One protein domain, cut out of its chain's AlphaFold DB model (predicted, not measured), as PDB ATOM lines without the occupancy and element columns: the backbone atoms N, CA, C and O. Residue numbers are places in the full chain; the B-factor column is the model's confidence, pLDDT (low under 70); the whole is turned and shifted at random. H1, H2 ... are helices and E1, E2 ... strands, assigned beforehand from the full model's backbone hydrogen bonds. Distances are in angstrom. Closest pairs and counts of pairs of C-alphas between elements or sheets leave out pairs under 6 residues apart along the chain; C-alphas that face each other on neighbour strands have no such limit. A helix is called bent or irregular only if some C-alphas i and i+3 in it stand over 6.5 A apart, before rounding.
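AT A GLANCE: This is residues 464 to 579 of the 790 residues of the protein "Calmodulin" of Saprolegnia parasitica (strain CBS 223.65) (UniProt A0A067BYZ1). The model is a small closed barrel of six strands: long E1 to E4 make most of the wall, and short E5 and E6 close it between E1 and E4. Three short helices, H1, H2 and H3, pack on its outside. The printed part has 116 residues, with three named helices and six named strands in the order E1 E2 E3 E4 H1 H2 E5 H3 E6. The ring E1 E2 E3 E4 E6 E5 is mixed, the class is mixed, helices and strands, and the whole is compact, with a radius of gyration of the C-alphas of 14.7 A and spans of 42 by 30 by 29 A.

HOW THE PARTS SIT: E1, residues 466 to 475, E2, 487 to 497, E3, 502 to 510, and E4, 516 to 524, form a meander, each strand the antiparallel neighbour of the one before. Within hydrogen-bond range are N 468 and O 492 at 2.8 A, N 493 and O 506 at 2.8 A, and N 505 and O 521 at 2.9 A. H1, residues 535 to 540, is on the barrel at a height of 8.9 A; C-alphas 496 and 538 are its closest to E2, 6.5 A. It is only just irregular, C-alphas 535 and 538 being 7.0 A apart, with 0 of 2 O i to N i+4 pairs and 2 of 3 O i to N i+3 pairs within range. H2, residues 543 to 551, with every O i to N i+4 pair within range, stands up from the sheet at 44 degrees. E5, residues 553 to 556, H3, 564 to 567, too short for such a pair, and E6, 571 to 575, form a strand-helix-strand unit, parallel neighbour strands with a helix between, its crossover right-handed. Also within hydrogen-bond range are N 573 and O 554 at 3.0 A across the parallel neighbours E6 and E5, N 555 and O 473 at 3.1 A across the parallel neighbours E5 and E1, and N 520 and O 574 at 2.9 A across the antiparallel neighbours E4 and E6.

IN THESE COORDINATES: E1 begins at C-alpha 466 (172.631, 165.646, 161.479) and measures 24.8 A, E2 28.8 A, E3 26.4 A, E4 26.6 A and H2 11.8 A. E6 ends at C-alpha 575 (154.764, 173.765, 158.908).

THE WHOLE: The C-alphas of Ala 513 and Gly 532, the two farthest apart, are 45.1 A apart. The printed part has no cut, and the link E1 to E2 is long, with 11 residues. Mean pLDDT of the printed part is 74.2; residues 464 to 488 and 564 to 569 are among those under 70.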
ATOM      1  N   VAL A 464     175.887 172.690 163.202       47.16
ATOM      2  CA  VAL A 464     176.165 171.241 163.196       47.16
ATOM      3  C   VAL A 464     174.908 170.504 162.750       47.16
ATOM      4  O   VAL A 464     173.958 170.426 163.518       47.16
ATOM      5  N   GLU A 465     174.901 169.988 161.520       47.62
ATOM      6  CA  GLU A 465     173.762 169.281 160.917       47.62
ATOM      7  C   GLU A 465     173.853 167.758 161.133       47.62
ATOM      8  O   GLU A 465     174.913 167.158 160.937       47.62
ATOM      9  N   ALA A 466     172.738 167.108 161.482       51.69
ATOM     10  CA  ALA A 466     172.631 165.646 161.479       51.69
ATOM     11  C   ALA A 466     171.190 165.162 161.256       51.69
ATOM     12  O   ALA A 466     170.257 165.713 161.843       51.69
ATOM     13  N   THR A 467     171.014 164.109 160.446       52.12
ATOM     14  CA  THR A 467     169.695 163.616 160.014       52.12
ATOM     15  C   THR A 467     169.341 162.254 160.622       52.12
ATOM     16  O   THR A 467     170.079 161.276 160.483       52.12
ATOM     17  N   MET A 468     168.160 162.169 161.238       58.72
ATOM     18  CA  MET A 468     167.574 160.951 161.807       58.72
ATOM     19  C   MET A 468     166.292 160.573 161.051       58.72
ATOM     20  O   MET A 468     165.483 161.445 160.734       58.72
ATOM     21  N   ALA A 469     166.064 159.285 160.792       54.91
ATOM     22  CA  ALA A 469     164.780 158.797 160.282       54.91
ATOM     23  C   ALA A 469     163.882 158.369 161.453       54.91
ATOM     24  O   ALA A 469     164.214 157.420 162.161       54.91
ATOM     25  N   PHE A 470     162.749 159.045 161.660       62.81
ATOM     26  CA  PHE A 470     161.820 158.745 162.759       62.81
ATOM     27  C   PHE A 470     160.372 158.629 162.282       62.81
ATOM     28  O   PHE A 470     159.951 159.312 161.349       62.81
ATOM     29  N   LEU A 471     159.595 157.785 162.970       59.06
ATOM     30  CA  LEU A 471     158.135 157.776 162.884       59.06
ATOM     31  C   LEU A 471     157.581 158.868 163.803       59.06
ATOM     32  O   LEU A 471     157.387 158.641 164.999       59.06
ATOM     33  N   LEU A 472     157.345 160.058 163.250       66.19
ATOM     34  CA  LEU A 472     156.706 161.142 163.991       66.19
ATOM     35  C   LEU A 472     155.190 160.969 164.015       66.19
ATOM     36  O   LEU A 472     154.568 160.623 163.009       66.19
ATOM     37  N   ARG A 473     154.607 161.264 165.177       69.44
ATOM     38  CA  ARG A 473     153.160 161.340 165.390       69.44
ATOM     39  C   ARG A 473     152.656 162.710 164.948       69.44
ATOM     40  O   ARG A 473     153.232 163.731 165.339       69.44
ATOM     41  N   CYS A 474     151.574 162.734 164.179       66.06
ATOM     42  CA  CYS A 474     150.828 163.967 163.934       66.06
ATOM     43  C   CYS A 474     149.811 164.217 165.054       66.06
ATOM     44  O   CYS A 474     149.273 163.278 165.643       66.06
ATOM     45  N   LEU A 475     149.525 165.491 165.317       61.94
ATOM     46  CA  LEU A 475     148.267 165.907 165.933       61.94
ATOM     47  C   LEU A 475     147.293 166.244 164.799       61.94
ATOM     48  O   LEU A 475     147.607 167.106 163.977       61.94
ATOM     49  N   ALA A 476     146.167 165.531 164.737       56.34
ATOM     50  CA  ALA A 476     145.083 165.791 163.791       56.34
ATOM     51  C   ALA A 476     144.204 166.962 164.265       56.34
ATOM     52  O   ALA A 476     144.216 167.297 165.448       56.34
ATOM     53  N   ASP A 477     143.446 167.566 163.348       50.56
ATOM     54  CA  ASP A 477     142.693 168.810 163.587       50.56
ATOM     55  C   ASP A 477     141.305 168.611 164.251       50.56
ATOM     56  O   ASP A 477     140.581 169.582 164.462       50.56
ATOM     57  N   ASP A 478     140.906 167.374 164.579       51.31
ATOM     58  CA  ASP A 478     139.613 167.076 165.219       51.31
ATOM     59  C   ASP A 478     139.674 167.300 166.745       51.31
ATOM     60  O   ASP A 478     140.240 166.496 167.489       51.31
ATOM     61  N   GLU A 479     139.029 168.366 167.237       49.56
ATOM     62  CA  GLU A 479     139.058 168.820 168.647       49.56
ATOM     63  C   GLU A 479     138.491 167.820 169.690       49.56
ATOM     64  O   GLU A 479     138.429 168.140 170.880       49.56
ATOM     65  N   THR A 480     138.036 166.626 169.286       49.78
ATOM     66  CA  THR A 480     137.250 165.712 170.142       49.78
ATOM     67  C   THR A 480     137.798 164.290 170.318       49.78
ATOM     68  O   THR A 480     137.159 163.504 171.018       49.78
ATOM     69  N   SER A 481     138.957 163.937 169.750       49.81
ATOM     70  CA  SER A 481     139.577 162.615 169.957       49.81
ATOM     71  C   SER A 481     141.038 162.703 170.404       49.81
ATOM     72  O   SER A 481     141.875 163.247 169.691       49.81
ATOM     73  N   ASP A 482     141.364 162.060 171.531       52.09
ATOM     74  CA  ASP A 482     142.748 161.786 171.973       52.09
ATOM     75  C   ASP A 482     143.456 160.712 171.105       52.09
ATOM     76  O   ASP A 482     144.605 160.337 171.366       52.09
ATOM     77  N   ASP A 483     142.778 160.191 170.077       49.91
ATOM     78  CA  ASP A 483     143.275 159.137 169.198       49.91
ATOM     79  C   ASP A 483     144.419 159.643 168.305       49.91
ATOM     80  O   ASP A 483     144.254 160.447 167.389       49.91
ATOM     81  N   ILE A 484     145.621 159.131 168.570       52.53
ATOM     82  CA  ILE A 484     146.832 159.423 167.798       52.53
ATOM     83  C   ILE A 484     146.820 158.542 166.543       52.53
ATOM     84  O   ILE A 484     147.336 157.424 166.570       52.53
ATOM     85  N   VAL A 485     146.198 159.032 165.467       54.00
ATOM     86  CA  VAL A 485     145.880 158.220 164.276       54.00
ATOM     87  C   VAL A 485     147.115 157.823 163.456       54.00
ATOM     88  O   VAL A 485     147.254 156.648 163.119       54.00
ATOM     89  N   ASP A 486     148.025 158.759 163.158       58.72
ATOM     90  CA  ASP A 486     149.058 158.557 162.129       58.72
ATOM     91  C   ASP A 486     150.514 158.712 162.603       58.72
ATOM     92  O   ASP A 486     150.893 159.661 163.300       58.72
ATOM     93  N   CYS A 487     151.349 157.789 162.115       60.19
ATOM     94  CA  CYS A 487     152.806 157.776 162.234       60.19
ATOM     95  C   CYS A 487     153.435 157.877 160.837       60.19
ATOM     96  O   CYS A 487     153.257 156.975 160.017       60.19
ATOM     97  N   HIS A 488     154.221 158.921 160.568       66.88
ATOM     98  CA  HIS A 488     154.871 159.110 159.264       66.88
ATOM     99  C   HIS A 488     156.395 159.089 159.373       66.88
ATOM    100  O   HIS A 488     156.966 159.694 160.282       66.88
ATOM    101  N   MET A 489     157.060 158.442 158.409       70.00
ATOM    102  CA  MET A 489     158.513 158.536 158.264       70.00
ATOM    103  C   MET A 489     158.907 159.963 157.884       70.00
ATOM    104  O   MET A 489     158.563 160.443 156.806       70.00
ATOM    105  N   CYS A 490     159.647 160.619 158.770       77.12
ATOM    106  CA  CYS A 490     160.171 161.963 158.576       77.12
ATOM    107  C   CYS A 490     161.697 161.943 158.697       77.12
ATOM    108  O   CYS A 490     162.248 161.239 159.547       77.12
ATOM    109  N   SER A 491     162.378 162.742 157.875       80.56
ATOM    110  CA  SER A 491     163.797 163.049 158.061       80.56
ATOM    111  C   SER A 491     163.911 164.236 159.015       80.56
ATOM    112  O   SER A 491     163.544 165.350 158.632       80.56
ATOM    113  N   ILE A 492     164.377 164.011 160.240       82.81
ATOM    114  CA  ILE A 492     164.580 165.066 161.237       82.81
ATOM    115  C   ILE A 492     166.038 165.502 161.188       82.81
ATOM    116  O   ILE A 492     166.926 164.712 161.499       82.81
ATOM    117  N   THR A 493     166.267 166.754 160.814       83.06
ATOM    118  CA  THR A 493     167.548 167.443 160.932       83.06
ATOM    119  C   THR A 493     167.569 168.232 162.237       83.06
ATOM    120  O   THR A 493     166.635 168.978 162.532       83.06
ATOM    121  N   VAL A 494     168.635 168.091 163.020       84.19
ATOM    122  CA  VAL A 494     168.898 168.941 164.192       84.19
ATOM    123  C   VAL A 494     170.096 169.835 163.893       84.19
ATOM    124  O   VAL A 494     171.085 169.357 163.337       84.19
ATOM    125  N   SER A 495     170.000 171.113 164.262       83.44
ATOM    126  CA  SER A 495     171.077 172.097 164.192       83.44
ATOM    127  C   SER A 495     171.176 172.934 165.472       83.44
ATOM    128  O   SER A 495     170.196 173.153 166.185       83.44
ATOM    129  N   ALA A 496     172.385 173.389 165.802       81.75
ATOM    130  CA  ALA A 496     172.653 174.242 166.958       81.75
ATOM    131  C   ALA A 496     173.068 175.645 166.496       81.75
ATOM    132  O   ALA A 496     174.006 175.785 165.718       81.75
ATOM    133  N   ASN A 497     172.396 176.677 167.005       82.12
ATOM    134  CA  ASN A 497     172.754 178.075 166.797       82.12
ATOM    135  C   ASN A 497     173.412 178.614 168.076       82.12
ATOM    136  O   ASN A 497     172.735 178.985 169.038       82.12
ATOM    137  N   VAL A 498     174.748 178.611 168.087       76.50
ATOM    138  CA  VAL A 498     175.572 178.999 169.247       76.50
ATOM    139  C   VAL A 498     175.384 180.476 169.618       76.50
ATOM    140  O   VAL A 498     175.335 180.798 170.805       76.50
ATOM    141  N   ASP A 499     175.223 181.357 168.627       74.75
ATOM    142  CA  ASP A 499     175.103 182.806 168.837       74.75
ATOM    143  C   ASP A 499     173.736 183.202 169.419       74.75
ATOM    144  O   ASP A 499     173.659 184.053 170.306       74.75
ATOM    145  N   ALA A 500     172.653 182.558 168.966       81.81
ATOM    146  CA  ALA A 500     171.305 182.776 169.505       81.81
ATOM    147  C   ALA A 500     170.977 181.908 170.738       81.81
ATOM    148  O   ALA A 500     169.918 182.082 171.341       81.81
ATOM    149  N   GLN A 501     171.865 180.980 171.115       84.25
ATOM    150  CA  GLN A 501     171.652 179.978 172.168       84.25
ATOM    151  C   GLN A 501     170.337 179.197 171.996       84.25
ATOM    152  O   GLN A 501     169.570 179.017 172.945       84.25
ATOM    153  N   GLU A 502     170.080 178.688 170.789       89.38
ATOM    154  CA  GLU A 502     168.925 177.833 170.483       89.38
ATOM    155  C   GLU A 502     169.315 176.579 169.683       89.38
ATOM    156  O   GLU A 502     170.226 176.598 168.854       89.38
ATOM    157  N   LEU A 503     168.605 175.476 169.923       88.44
ATOM    158  CA  LEU A 503     168.643 174.273 169.094       88.44
ATOM    159  C   LEU A 503     167.469 174.331 168.110       88.44
ATOM    160  O   LEU A 503     166.316 174.392 168.537       88.44
ATOM    161  N   ARG A 504     167.735 174.321 166.806       90.00
ATOM    162  CA  ARG A 504     166.722 174.325 165.745       90.00
ATOM    163  C   ARG A 504     166.521 172.897 165.247       90.00
ATOM    164  O   ARG A 504     167.470 172.217 164.875       90.00
ATOM    165  N   LEU A 505     165.278 172.432 165.260       90.94
ATOM    166  CA  LEU A 505     164.892 171.135 164.719       90.94
ATOM    167  C   LEU A 505     164.043 171.375 163.474       90.94
ATOM    168  O   LEU A 505     163.088 172.153 163.522       90.94
ATOM    169  N   GLU A 506     164.358 170.679 162.388       90.44
ATOM    170  CA  GLU A 506     163.558 170.656 161.168       90.44
ATOM    171  C   GLU A 506     163.166 169.222 160.819       90.44
ATOM    172  O   GLU A 506     164.003 168.328 160.821       90.44
ATOM    173  N   ALA A 507     161.901 168.983 160.480       89.81
ATOM    174  CA  ALA A 507     161.451 167.716 159.917       89.81
ATOM    175  C   ALA A 507     161.008 167.919 158.469       89.81
ATOM    176  O   ALA A 507     160.216 168.814 158.176       89.81
ATOM    177  N   SER A 508     161.483 167.061 157.569       87.06
ATOM    178  CA  SER A 508     161.002 166.985 156.190       87.06
ATOM    179  C   SER A 508     160.172 165.716 155.989       87.06
ATOM    180  O   SER A 508     160.562 164.625 156.421       87.06
ATOM    181  N   ARG A 509     159.017 165.880 155.343       85.75
ATOM    182  CA  ARG A 509     158.066 164.825 154.977       85.75
ATOM    183  C   ARG A 509     157.730 164.985 153.497       85.75
ATOM    184  O   ARG A 509     157.417 166.089 153.067       85.75
ATOM    185  N   HIS A 510     157.715 163.886 152.750       82.12
ATOM    186  CA  HIS A 510     156.974 163.834 151.490       82.12
ATOM    187  C   HIS A 510     155.529 163.413 151.775       82.12
ATOM    188  O   HIS A 510     155.300 162.515 152.592       82.12
ATOM    189  N   ASP A 511     154.560 164.077 151.151       79.44
ATOM    190  CA  ASP A 511     153.179 163.588 151.107       79.44
ATOM    191  C   ASP A 511     152.948 162.645 149.912       79.44
ATOM    192  O   ASP A 511     153.855 162.390 149.116       79.44
ATOM    193  N   ASP A 512     151.741 162.086 149.799       77.75
ATOM    194  CA  ASP A 512     151.414 161.068 148.790       77.75
ATOM    195  C   ASP A 512     151.369 161.623 147.350       77.75
ATOM    196  O   ASP A 512     151.346 160.854 146.388       77.75
ATOM    197  N   ALA A 513     151.394 162.954 147.184       81.25
ATOM    198  CA  ALA A 513     151.602 163.621 145.896       81.25
ATOM    199  C   ALA A 513     153.097 163.814 145.562       81.25
ATOM    200  O   ALA A 513     153.443 164.160 144.430       81.25
ATOM    201  N   GLY A 514     153.986 163.563 146.527       79.25
ATOM    202  CA  GLY A 514     155.436 163.709 146.428       79.25
ATOM    203  C   GLY A 514     155.967 165.078 146.862       79.25
ATOM    204  O   GLY A 514     157.188 165.275 146.843       79.25
ATOM    205  N   GLU A 515     155.112 166.020 147.272       84.12
ATOM    206  CA  GLU A 515     155.549 167.364 147.663       84.12
ATOM    207  C   GLU A 515     156.276 167.327 149.018       84.12
ATOM    208  O   GLU A 515     155.863 166.640 149.955       84.12
ATOM    209  N   GLN A 516     157.413 168.032 149.121       86.62
ATOM    210  CA  GLN A 516     158.228 168.050 150.340       86.62
ATOM    211  C   GLN A 516     157.748 169.152 151.293       86.62
ATOM    212  O   GLN A 516     158.164 170.309 151.187       86.62
ATOM    213  N   ARG A 517     156.939 168.772 152.277       89.12
ATOM    214  CA  ARG A 517     156.568 169.632 153.405       89.12
ATOM    215  C   ARG A 517     157.712 169.699 154.409       89.12
ATOM    216  O   ARG A 517     158.405 168.707 154.656       89.12
ATOM    217  N   ARG A 518     157.911 170.877 154.998       90.81
ATOM    218  CA  ARG A 518     158.937 171.125 156.019       90.81
ATOM    219  C   ARG A 518     158.289 171.695 157.262       90.81
ATOM    220  O   ARG A 518     157.450 172.583 157.164       90.81
ATOM    221  N   PHE A 519     158.716 171.209 158.415       92.19
ATOM    222  CA  PHE A 519     158.261 171.651 159.722       92.19
ATOM    223  C   PHE A 519     159.472 172.085 160.537       92.19
ATOM    224  O   PHE A 519     160.516 171.448 160.429       92.19
ATOM    225  N   SER A 520     159.355 173.121 161.363       93.19
ATOM    226  CA  SER A 520     160.457 173.568 162.221       93.19
ATOM    227  C   SER A 520     160.005 174.004 163.614       93.19
ATOM    228  O   SER A 520     158.839 174.348 163.833       93.19
ATOM    229  N   ALA A 521     160.943 173.989 164.557       92.62
ATOM    230  CA  ALA A 521     160.875 174.717 165.820       92.62
ATOM    231  C   ALA A 521     162.294 175.063 166.290       92.62
ATOM    232  O   ALA A 521     163.246 174.357 165.952       92.62
ATOM    233  N   SER A 522     162.430 176.102 167.115       91.56
ATOM    234  CA  SER A 522     163.643 176.324 167.899       91.56
ATOM    235  C   SER A 522     163.386 176.156 169.396       91.56
ATOM    236  O   SER A 522     162.278 176.364 169.898       91.56
ATOM    237  N   VAL A 523     164.420 175.701 170.097       90.00
ATOM    238  CA  VAL A 523     164.410 175.309 171.505       90.00
ATOM    239  C   VAL A 523     165.527 176.081 172.205       90.00
ATOM    240  O   VAL A 523     166.699 175.731 172.043       90.00
ATOM    241  N   PRO A 524     165.219 177.148 172.962       88.69
ATOM    242  CA  PRO A 524     166.237 177.928 173.660       88.69
ATOM    243  C   PRO A 524     167.033 177.066 174.644       88.69
ATOM    244  O   PRO A 524     166.451 176.243 175.354       88.69
ATOM    245  N   GLN A 525     168.338 177.308 174.772       84.31
ATOM    246  CA  GLN A 525     169.239 176.599 175.691       84.31
ATOM    247  C   GLN A 525     168.713 176.593 177.136       84.31
ATOM    248  O   GLN A 525     168.850 175.599 177.840       84.31
ATOM    249  N   ALA A 526     168.041 177.669 177.561       82.50
ATOM    250  CA  ALA A 526     167.416 177.788 178.880       82.50
ATOM    251  C   ALA A 526     166.228 176.828 179.128       82.50
ATOM    252  O   ALA A 526     165.778 176.710 180.266       82.50
ATOM    253  N   SER A 527     165.712 176.162 178.089       80.50
ATOM    254  CA  SER A 527     164.660 175.134 178.177       80.50
ATOM    255  C   SER A 527     165.192 173.695 178.108       80.50
ATOM    256  O   SER A 527     164.425 172.748 178.278       80.50
ATOM    257  N   LEU A 528     166.503 173.524 177.902       78.75
ATOM    258  CA  LEU A 528     167.194 172.235 177.889       78.75
ATOM    259  C   LEU A 528     167.934 172.021 179.219       78.75
ATOM    260  O   LEU A 528     168.534 172.944 179.768       78.75
ATOM    261  N   CYS A 529     167.940 170.788 179.732       70.50
ATOM    262  CA  CYS A 529     168.599 170.419 180.993       70.50
ATOM    263  C   CYS A 529     170.127 170.263 180.841       70.50
ATOM    264  O   CYS A 529     170.695 169.220 181.163       70.50
ATOM    265  N   VAL A 530     170.797 171.287 180.311       75.50
ATOM    266  CA  VAL A 530     172.225 171.238 179.971       75.50
ATOM    267  C   VAL A 530     173.109 171.511 181.192       75.50
ATOM    268  O   VAL A 530     172.838 172.413 181.984       75.50
ATOM    269  N   LEU A 531     174.218 170.777 181.318       55.53
ATOM    270  CA  LEU A 531     175.121 170.799 182.479       55.53
ATOM    271  C   LEU A 531     175.937 172.101 182.673       55.53
ATOM    272  O   LEU A 531     176.752 172.177 183.591       55.53
ATOM    273  N   GLY A 532     175.736 173.142 181.857       68.62
ATOM    274  CA  GLY A 532     176.459 174.406 182.005       68.62
ATOM    275  C   GLY A 532     175.896 175.581 181.201       68.62
ATOM    276  O   GLY A 532     175.230 175.412 180.184       68.62
ATOM    277  N   LYS A 533     176.228 176.802 181.645       69.25
ATOM    278  CA  LYS A 533     175.871 178.081 180.992       69.25
ATOM    279  C   LYS A 533     176.856 178.515 179.889       69.25
ATOM    280  O   LYS A 533     176.940 179.696 179.568       69.25
ATOM    281  N   SER A 534     177.652 177.589 179.356       76.56
ATOM    282  CA  SER A 534     178.547 177.874 178.226       76.56
ATOM    283  C   SER A 534     177.717 178.059 176.947       76.56
ATOM    284  O   SER A 534     176.771 177.291 176.768       76.56
ATOM    285  N   PRO A 535     178.059 178.985 176.028       60.66
ATOM    286  CA  PRO A 535     177.414 179.038 174.710       60.66
ATOM    287  C   PRO A 535     177.601 177.719 173.936       60.66
ATOM    288  O   PRO A 535     176.717 177.279 173.209       60.66
ATOM    289  N   PHE A 536     178.709 177.011 174.177       69.81
ATOM    290  CA  PHE A 536     178.982 175.698 173.588       69.81
ATOM    291  C   PHE A 536     178.238 174.538 174.267       69.81
ATOM    292  O   PHE A 536     178.423 173.395 173.863       69.81
ATOM    293  N   ALA A 537     177.414 174.773 175.292       76.38
ATOM    294  CA  ALA A 537     176.745 173.678 175.997       76.38
ATOM    295  C   ALA A 537     175.646 173.006 175.142       76.38
ATOM    296  O   ALA A 537     175.353 171.831 175.339       76.38
ATOM    297  N   LEU A 538     175.109 173.686 174.121       73.56
ATOM    298  CA  LEU A 538     174.273 173.044 173.092       73.56
ATOM    299  C   LEU A 538     175.022 171.942 172.315       73.56
ATOM    300  O   LEU A 538     174.398 171.011 171.820       73.56
ATOM    301  N   LEU A 539     176.357 172.004 172.273       73.44
ATOM    302  CA  LEU A 539     177.242 170.971 171.721       73.44
ATOM    303  C   LEU A 539     177.661 169.932 172.789       73.44
ATOM    304  O   LEU A 539     178.703 169.287 172.650       73.44
ATOM    305  N   GLN A 540     176.889 169.818 173.880       73.06
ATOM    306  CA  GLN A 540     177.123 168.900 175.004       73.06
ATOM    307  C   GLN A 540     175.898 168.022 175.360       73.06
ATOM    308  O   GLN A 540     175.800 167.522 176.483       73.06
ATOM    309  N   LEU A 541     174.952 167.833 174.431       74.12
ATOM    310  CA  LEU A 541     173.789 166.957 174.628       74.12
ATOM    311  C   LEU A 541     174.173 165.478 174.425       74.12
ATOM    312  O   LEU A 541     174.721 165.089 173.393       74.12
ATOM    313  N   THR A 542     173.855 164.631 175.407       76.44
ATOM    314  CA  THR A 542     174.085 163.177 175.322       76.44
ATOM    315  C   THR A 542     173.125 162.531 174.304       76.44
ATOM    316  O   THR A 542     172.086 163.131 174.005       76.44
ATOM    317  N   PRO A 543     173.404 161.325 173.760       68.88
ATOM    318  CA  PRO A 543     172.497 160.714 172.786       68.88
ATOM    319  C   PRO A 543     171.125 160.429 173.392       68.88
ATOM    320  O   PRO A 543     170.122 160.689 172.745       68.88
ATOM    321  N   GLU A 544     171.071 160.020 174.659       74.62
ATOM    322  CA  GLU A 544     169.825 159.784 175.391       74.62
ATOM    323  C   GLU A 544     169.029 161.090 175.566       74.62
ATOM    324  O   GLU A 544     167.808 161.095 175.446       74.62
ATOM    325  N   SER A 545     169.722 162.217 175.782       78.56
ATOM    326  CA  SER A 545     169.100 163.548 175.873       78.56
ATOM    327  C   SER A 545     168.496 163.993 174.537       78.56
ATOM    328  O   SER A 545     167.445 164.634 174.507       78.56
ATOM    329  N   LEU A 546     169.160 163.663 173.424       77.56
ATOM    330  CA  LEU A 546     168.694 163.985 172.077       77.56
ATOM    331  C   LEU A 546     167.564 163.046 171.627       77.56
ATOM    332  O   LEU A 546     166.586 163.509 171.043       77.56
ATOM    333  N   GLU A 547     167.657 161.754 171.942       74.81
ATOM    334  CA  GLU A 547     166.588 160.776 171.728       74.81
ATOM    335  C   GLU A 547     165.340 161.115 172.550       74.81
ATOM    336  O   GLU A 547     164.241 161.052 172.003       74.81
ATOM    337  N   GLU A 548     165.465 161.546 173.812       80.94
ATOM    338  CA  GLU A 548     164.312 162.008 174.600       80.94
ATOM    339  C   GLU A 548     163.678 163.260 173.975       80.94
ATOM    340  O   GLU A 548     162.454 163.334 173.838       80.94
ATOM    341  N   LEU A 549     164.494 164.227 173.537       83.31
ATOM    342  CA  LEU A 549     164.012 165.434 172.864       83.31
ATOM    343  C   LEU A 549     163.244 165.089 171.576       83.31
ATOM    344  O   LEU A 549     162.131 165.579 171.386       83.31
ATOM    345  N   VAL A 550     163.795 164.212 170.732       82.56
ATOM    346  CA  VAL A 550     163.174 163.762 169.474       82.56
ATOM    347  C   VAL A 550     161.943 162.882 169.724       82.56
ATOM    348  O   VAL A 550     160.929 163.055 169.054       82.56
ATOM    349  N   ALA A 551     161.948 162.007 170.732       79.62
ATOM    350  CA  ALA A 551     160.776 161.214 171.122       79.62
ATOM    351  C   ALA A 551     159.619 162.074 171.669       79.62
ATOM    352  O   ALA A 551     158.463 161.639 171.680       79.62
ATOM    353  N   ARG A 552     159.915 163.302 172.107       83.00
ATOM    354  CA  ARG A 552     158.933 164.308 172.536       83.00
ATOM    355  C   ARG A 552     158.464 165.217 171.391       83.00
ATOM    356  O   ARG A 552     157.563 166.025 171.624       83.00
ATOM    357  N   VAL A 553     159.006 165.084 170.176       86.81
ATOM    358  CA  VAL A 553     158.568 165.835 168.988       86.81
ATOM    359  C   VAL A 553     157.225 165.322 168.451       86.81
ATOM    360  O   VAL A 553     156.988 164.120 168.343       86.81
ATOM    361  N   VAL A 554     156.361 166.253 168.046       85.94
ATOM    362  CA  VAL A 554     155.151 166.002 167.247       85.94
ATOM    363  C   VAL A 554     155.063 166.980 166.078       85.94
ATOM    364  O   VAL A 554     155.483 168.135 166.192       85.94
ATOM    365  N   LEU A 555     154.489 166.535 164.958       86.62
ATOM    366  CA  LEU A 555     154.109 167.434 163.865       86.62
ATOM    367  C   LEU A 555     152.773 168.101 164.200       86.62
ATOM    368  O   LEU A 555     151.829 167.423 164.617       86.62
ATOM    369  N   CYS A 556     152.693 169.419 164.020       84.12
ATOM    370  CA  CYS A 556     151.507 170.199 164.348       84.12
ATOM    371  C   CYS A 556     151.147 171.184 163.228       84.12
ATOM    372  O   CYS A 556     151.924 172.083 162.900       84.12
ATOM    373  N   TYR A 557     149.938 171.024 162.688       83.12
ATOM    374  CA  TYR A 557     149.352 171.884 161.653       83.12
ATOM    375  C   TYR A 557     148.551 173.060 162.250       83.12
ATOM    376  O   TYR A 557     148.236 174.025 161.554       83.12
ATOM    377  N   HIS A 558     148.271 173.026 163.561       80.75
ATOM    378  CA  HIS A 558     147.502 174.059 164.253       80.75
ATOM    379  C   HIS A 558     148.240 175.411 164.274       80.75
ATOM    380  O   HIS A 558     149.452 175.456 164.528       80.75
ATOM    381  N   PRO A 559     147.526 176.545 164.120       73.75
ATOM    382  CA  PRO A 559     148.136 177.864 164.208       73.75
ATOM    383  C   PRO A 559     148.705 178.136 165.617       73.75
ATOM    384  O   PRO A 559     148.227 177.569 166.606       73.75
ATOM    385  N   PRO A 560     149.693 179.046 165.763       70.69
ATOM    386  CA  PRO A 560     150.466 179.214 167.001       70.69
ATOM    387  C   PRO A 560     149.671 179.450 168.293       70.69
ATOM    388  O   PRO A 560     150.190 179.165 169.369       70.69
ATOM    389  N   HIS A 561     148.446 179.971 168.189       74.50
ATOM    390  CA  HIS A 561     147.553 180.299 169.304       74.50
ATOM    391  C   HIS A 561     146.546 179.190 169.667       74.50
ATOM    392  O   HIS A 561     145.911 179.293 170.711       74.50
ATOM    393  N   ALA A 562     146.395 178.146 168.840       73.81
ATOM    394  CA  ALA A 562     145.492 177.008 169.080       73.81
ATOM    395  C   ALA A 562     146.239 175.718 169.490       73.81
ATOM    396  O   ALA A 562     145.635 174.699 169.810       73.81
ATOM    397  N   CYS A 563     147.574 175.741 169.467       72.44
ATOM    398  CA  CYS A 563     148.420 174.564 169.636       72.44
ATOM    399  C   CYS A 563     148.482 174.062 171.101       72.44
ATOM    400  O   CYS A 563     149.442 174.340 171.824       72.44
ATOM    401  N   MET A 564     147.507 173.233 171.498       66.56
ATOM    402  CA  MET A 564     147.430 172.538 172.801       66.56
ATOM    403  C   MET A 564     148.712 171.784 173.203       66.56
ATOM    404  O   MET A 564     148.991 171.620 174.391       66.56
ATOM    405  N   ALA A 565     149.545 171.374 172.238       62.00
ATOM    406  CA  ALA A 565     150.833 170.729 172.503       62.00
ATOM    407  C   ALA A 565     151.766 171.557 173.408       62.00
ATOM    408  O   ALA A 565     152.544 170.967 174.148       62.00
ATOM    409  N   ALA A 566     151.641 172.892 173.412       57.97
ATOM    410  CA  ALA A 566     152.421 173.795 174.266       57.97
ATOM    411  C   ALA A 566     152.076 173.707 175.771       57.97
ATOM    412  O   ALA A 566     152.741 174.336 176.594       57.97
ATOM    413  N   HIS A 567     151.038 172.951 176.145       59.50
ATOM    414  CA  HIS A 567     150.698 172.634 177.538       59.50
ATOM    415  C   HIS A 567     151.054 171.193 177.935       59.50
ATOM    416  O   HIS A 567     151.102 170.876 179.123       59.50
ATOM    417  N   GLY A 568     151.343 170.325 176.962       57.62
ATOM    418  CA  GLY A 568     151.959 169.022 177.206       57.62
ATOM    419  C   GLY A 568     153.486 169.121 177.229       57.62
ATOM    420  O   GLY A 568     154.074 170.092 176.768       57.62
ATOM    421  N   ALA A 569     154.168 168.073 177.693       67.00
ATOM    422  CA  ALA A 569     155.636 168.008 177.684       67.00
ATOM    423  C   ALA A 569     156.250 167.754 176.280       67.00
ATOM    424  O   ALA A 569     157.363 167.227 176.186       67.00
ATOM    425  N   ARG A 570     155.531 168.079 175.195       81.94
ATOM    426  CA  ARG A 570     155.873 167.761 173.797       81.94
ATOM    427  C   ARG A 570     156.356 169.002 173.042       81.94
ATOM    428  O   ARG A 570     155.881 170.106 173.290       81.94
ATOM    429  N   LEU A 571     157.260 168.812 172.084       87.00
ATOM    430  CA  LEU A 571     157.763 169.862 171.202       87.00
ATOM    431  C   LEU A 571     157.026 169.811 169.857       87.00
ATOM    432  O   LEU A 571     157.104 168.816 169.143       87.00
ATOM    433  N   ALA A 572     156.305 170.874 169.505       87.44
ATOM    434  CA  ALA A 572     155.549 170.942 168.256       87.44
ATOM    435  C   ALA A 572     156.376 171.584 167.130       87.44
ATOM    436  O   ALA A 572     156.637 172.787 167.176       87.44
ATOM    437  N   LEU A 573     156.730 170.807 166.100       89.94
ATOM    438  CA  LEU A 573     157.245 171.358 164.842       89.94
ATOM    439  C   LEU A 573     156.073 171.897 164.013       89.94
ATOM    440  O   LEU A 573     155.064 171.206 163.843       89.94
ATOM    441  N   ARG A 574     156.214 173.116 163.490       89.12
ATOM    442  CA  ARG A 574     155.182 173.833 162.722       89.12
ATOM    443  C   ARG A 574     155.546 173.900 161.246       89.12
ATOM    444  O   ARG A 574     156.711 174.129 160.932       89.12
ATOM    445  N   GLU A 575     154.565 173.722 160.364       90.31
ATOM    446  CA  GLU A 575     154.764 173.765 158.908       90.31
ATOM    447  C   GLU A 575     155.310 175.139 158.465       90.31
ATOM    448  O   GLU A 575     154.799 176.188 158.865       90.31
ATOM    449  N   VAL A 576     156.380 175.133 157.667       87.81
ATOM    450  CA  VAL A 576     157.065 176.335 157.174       87.81
ATOM    451  C   VAL A 576     156.469 176.709 155.813       87.81
ATOM    452  O   VAL A 576     156.562 175.910 154.878       87.81
ATOM    453  N   PRO A 577     155.861 177.901 155.652       80.75
ATOM    454  CA  PRO A 577     155.169 178.256 154.420       80.75
ATOM    455  C   PRO A 577     156.145 178.385 153.242       80.75
ATOM    456  O   PRO A 577     157.135 179.114 153.306       80.75
ATOM    457  N   HIS A 578     155.829 177.724 152.121       61.88
ATOM    458  CA  HIS A 578     156.689 177.656 150.927       61.88
ATOM    459  C   HIS A 578     157.145 179.018 150.367       61.88
ATOM    460  O   HIS A 578     158.151 179.078 149.660       61.88
ATOM    461  N   THR A 579     156.452 180.113 150.686       52.81
ATOM    462  CA  THR A 579     156.804 181.480 150.269       52.81
ATOM    463  C   THR A 579     158.149 181.978 150.799       52.81
ATOM    464  O   THR A 579     158.742 182.847 150.166       52.81
TER     465      THR A 579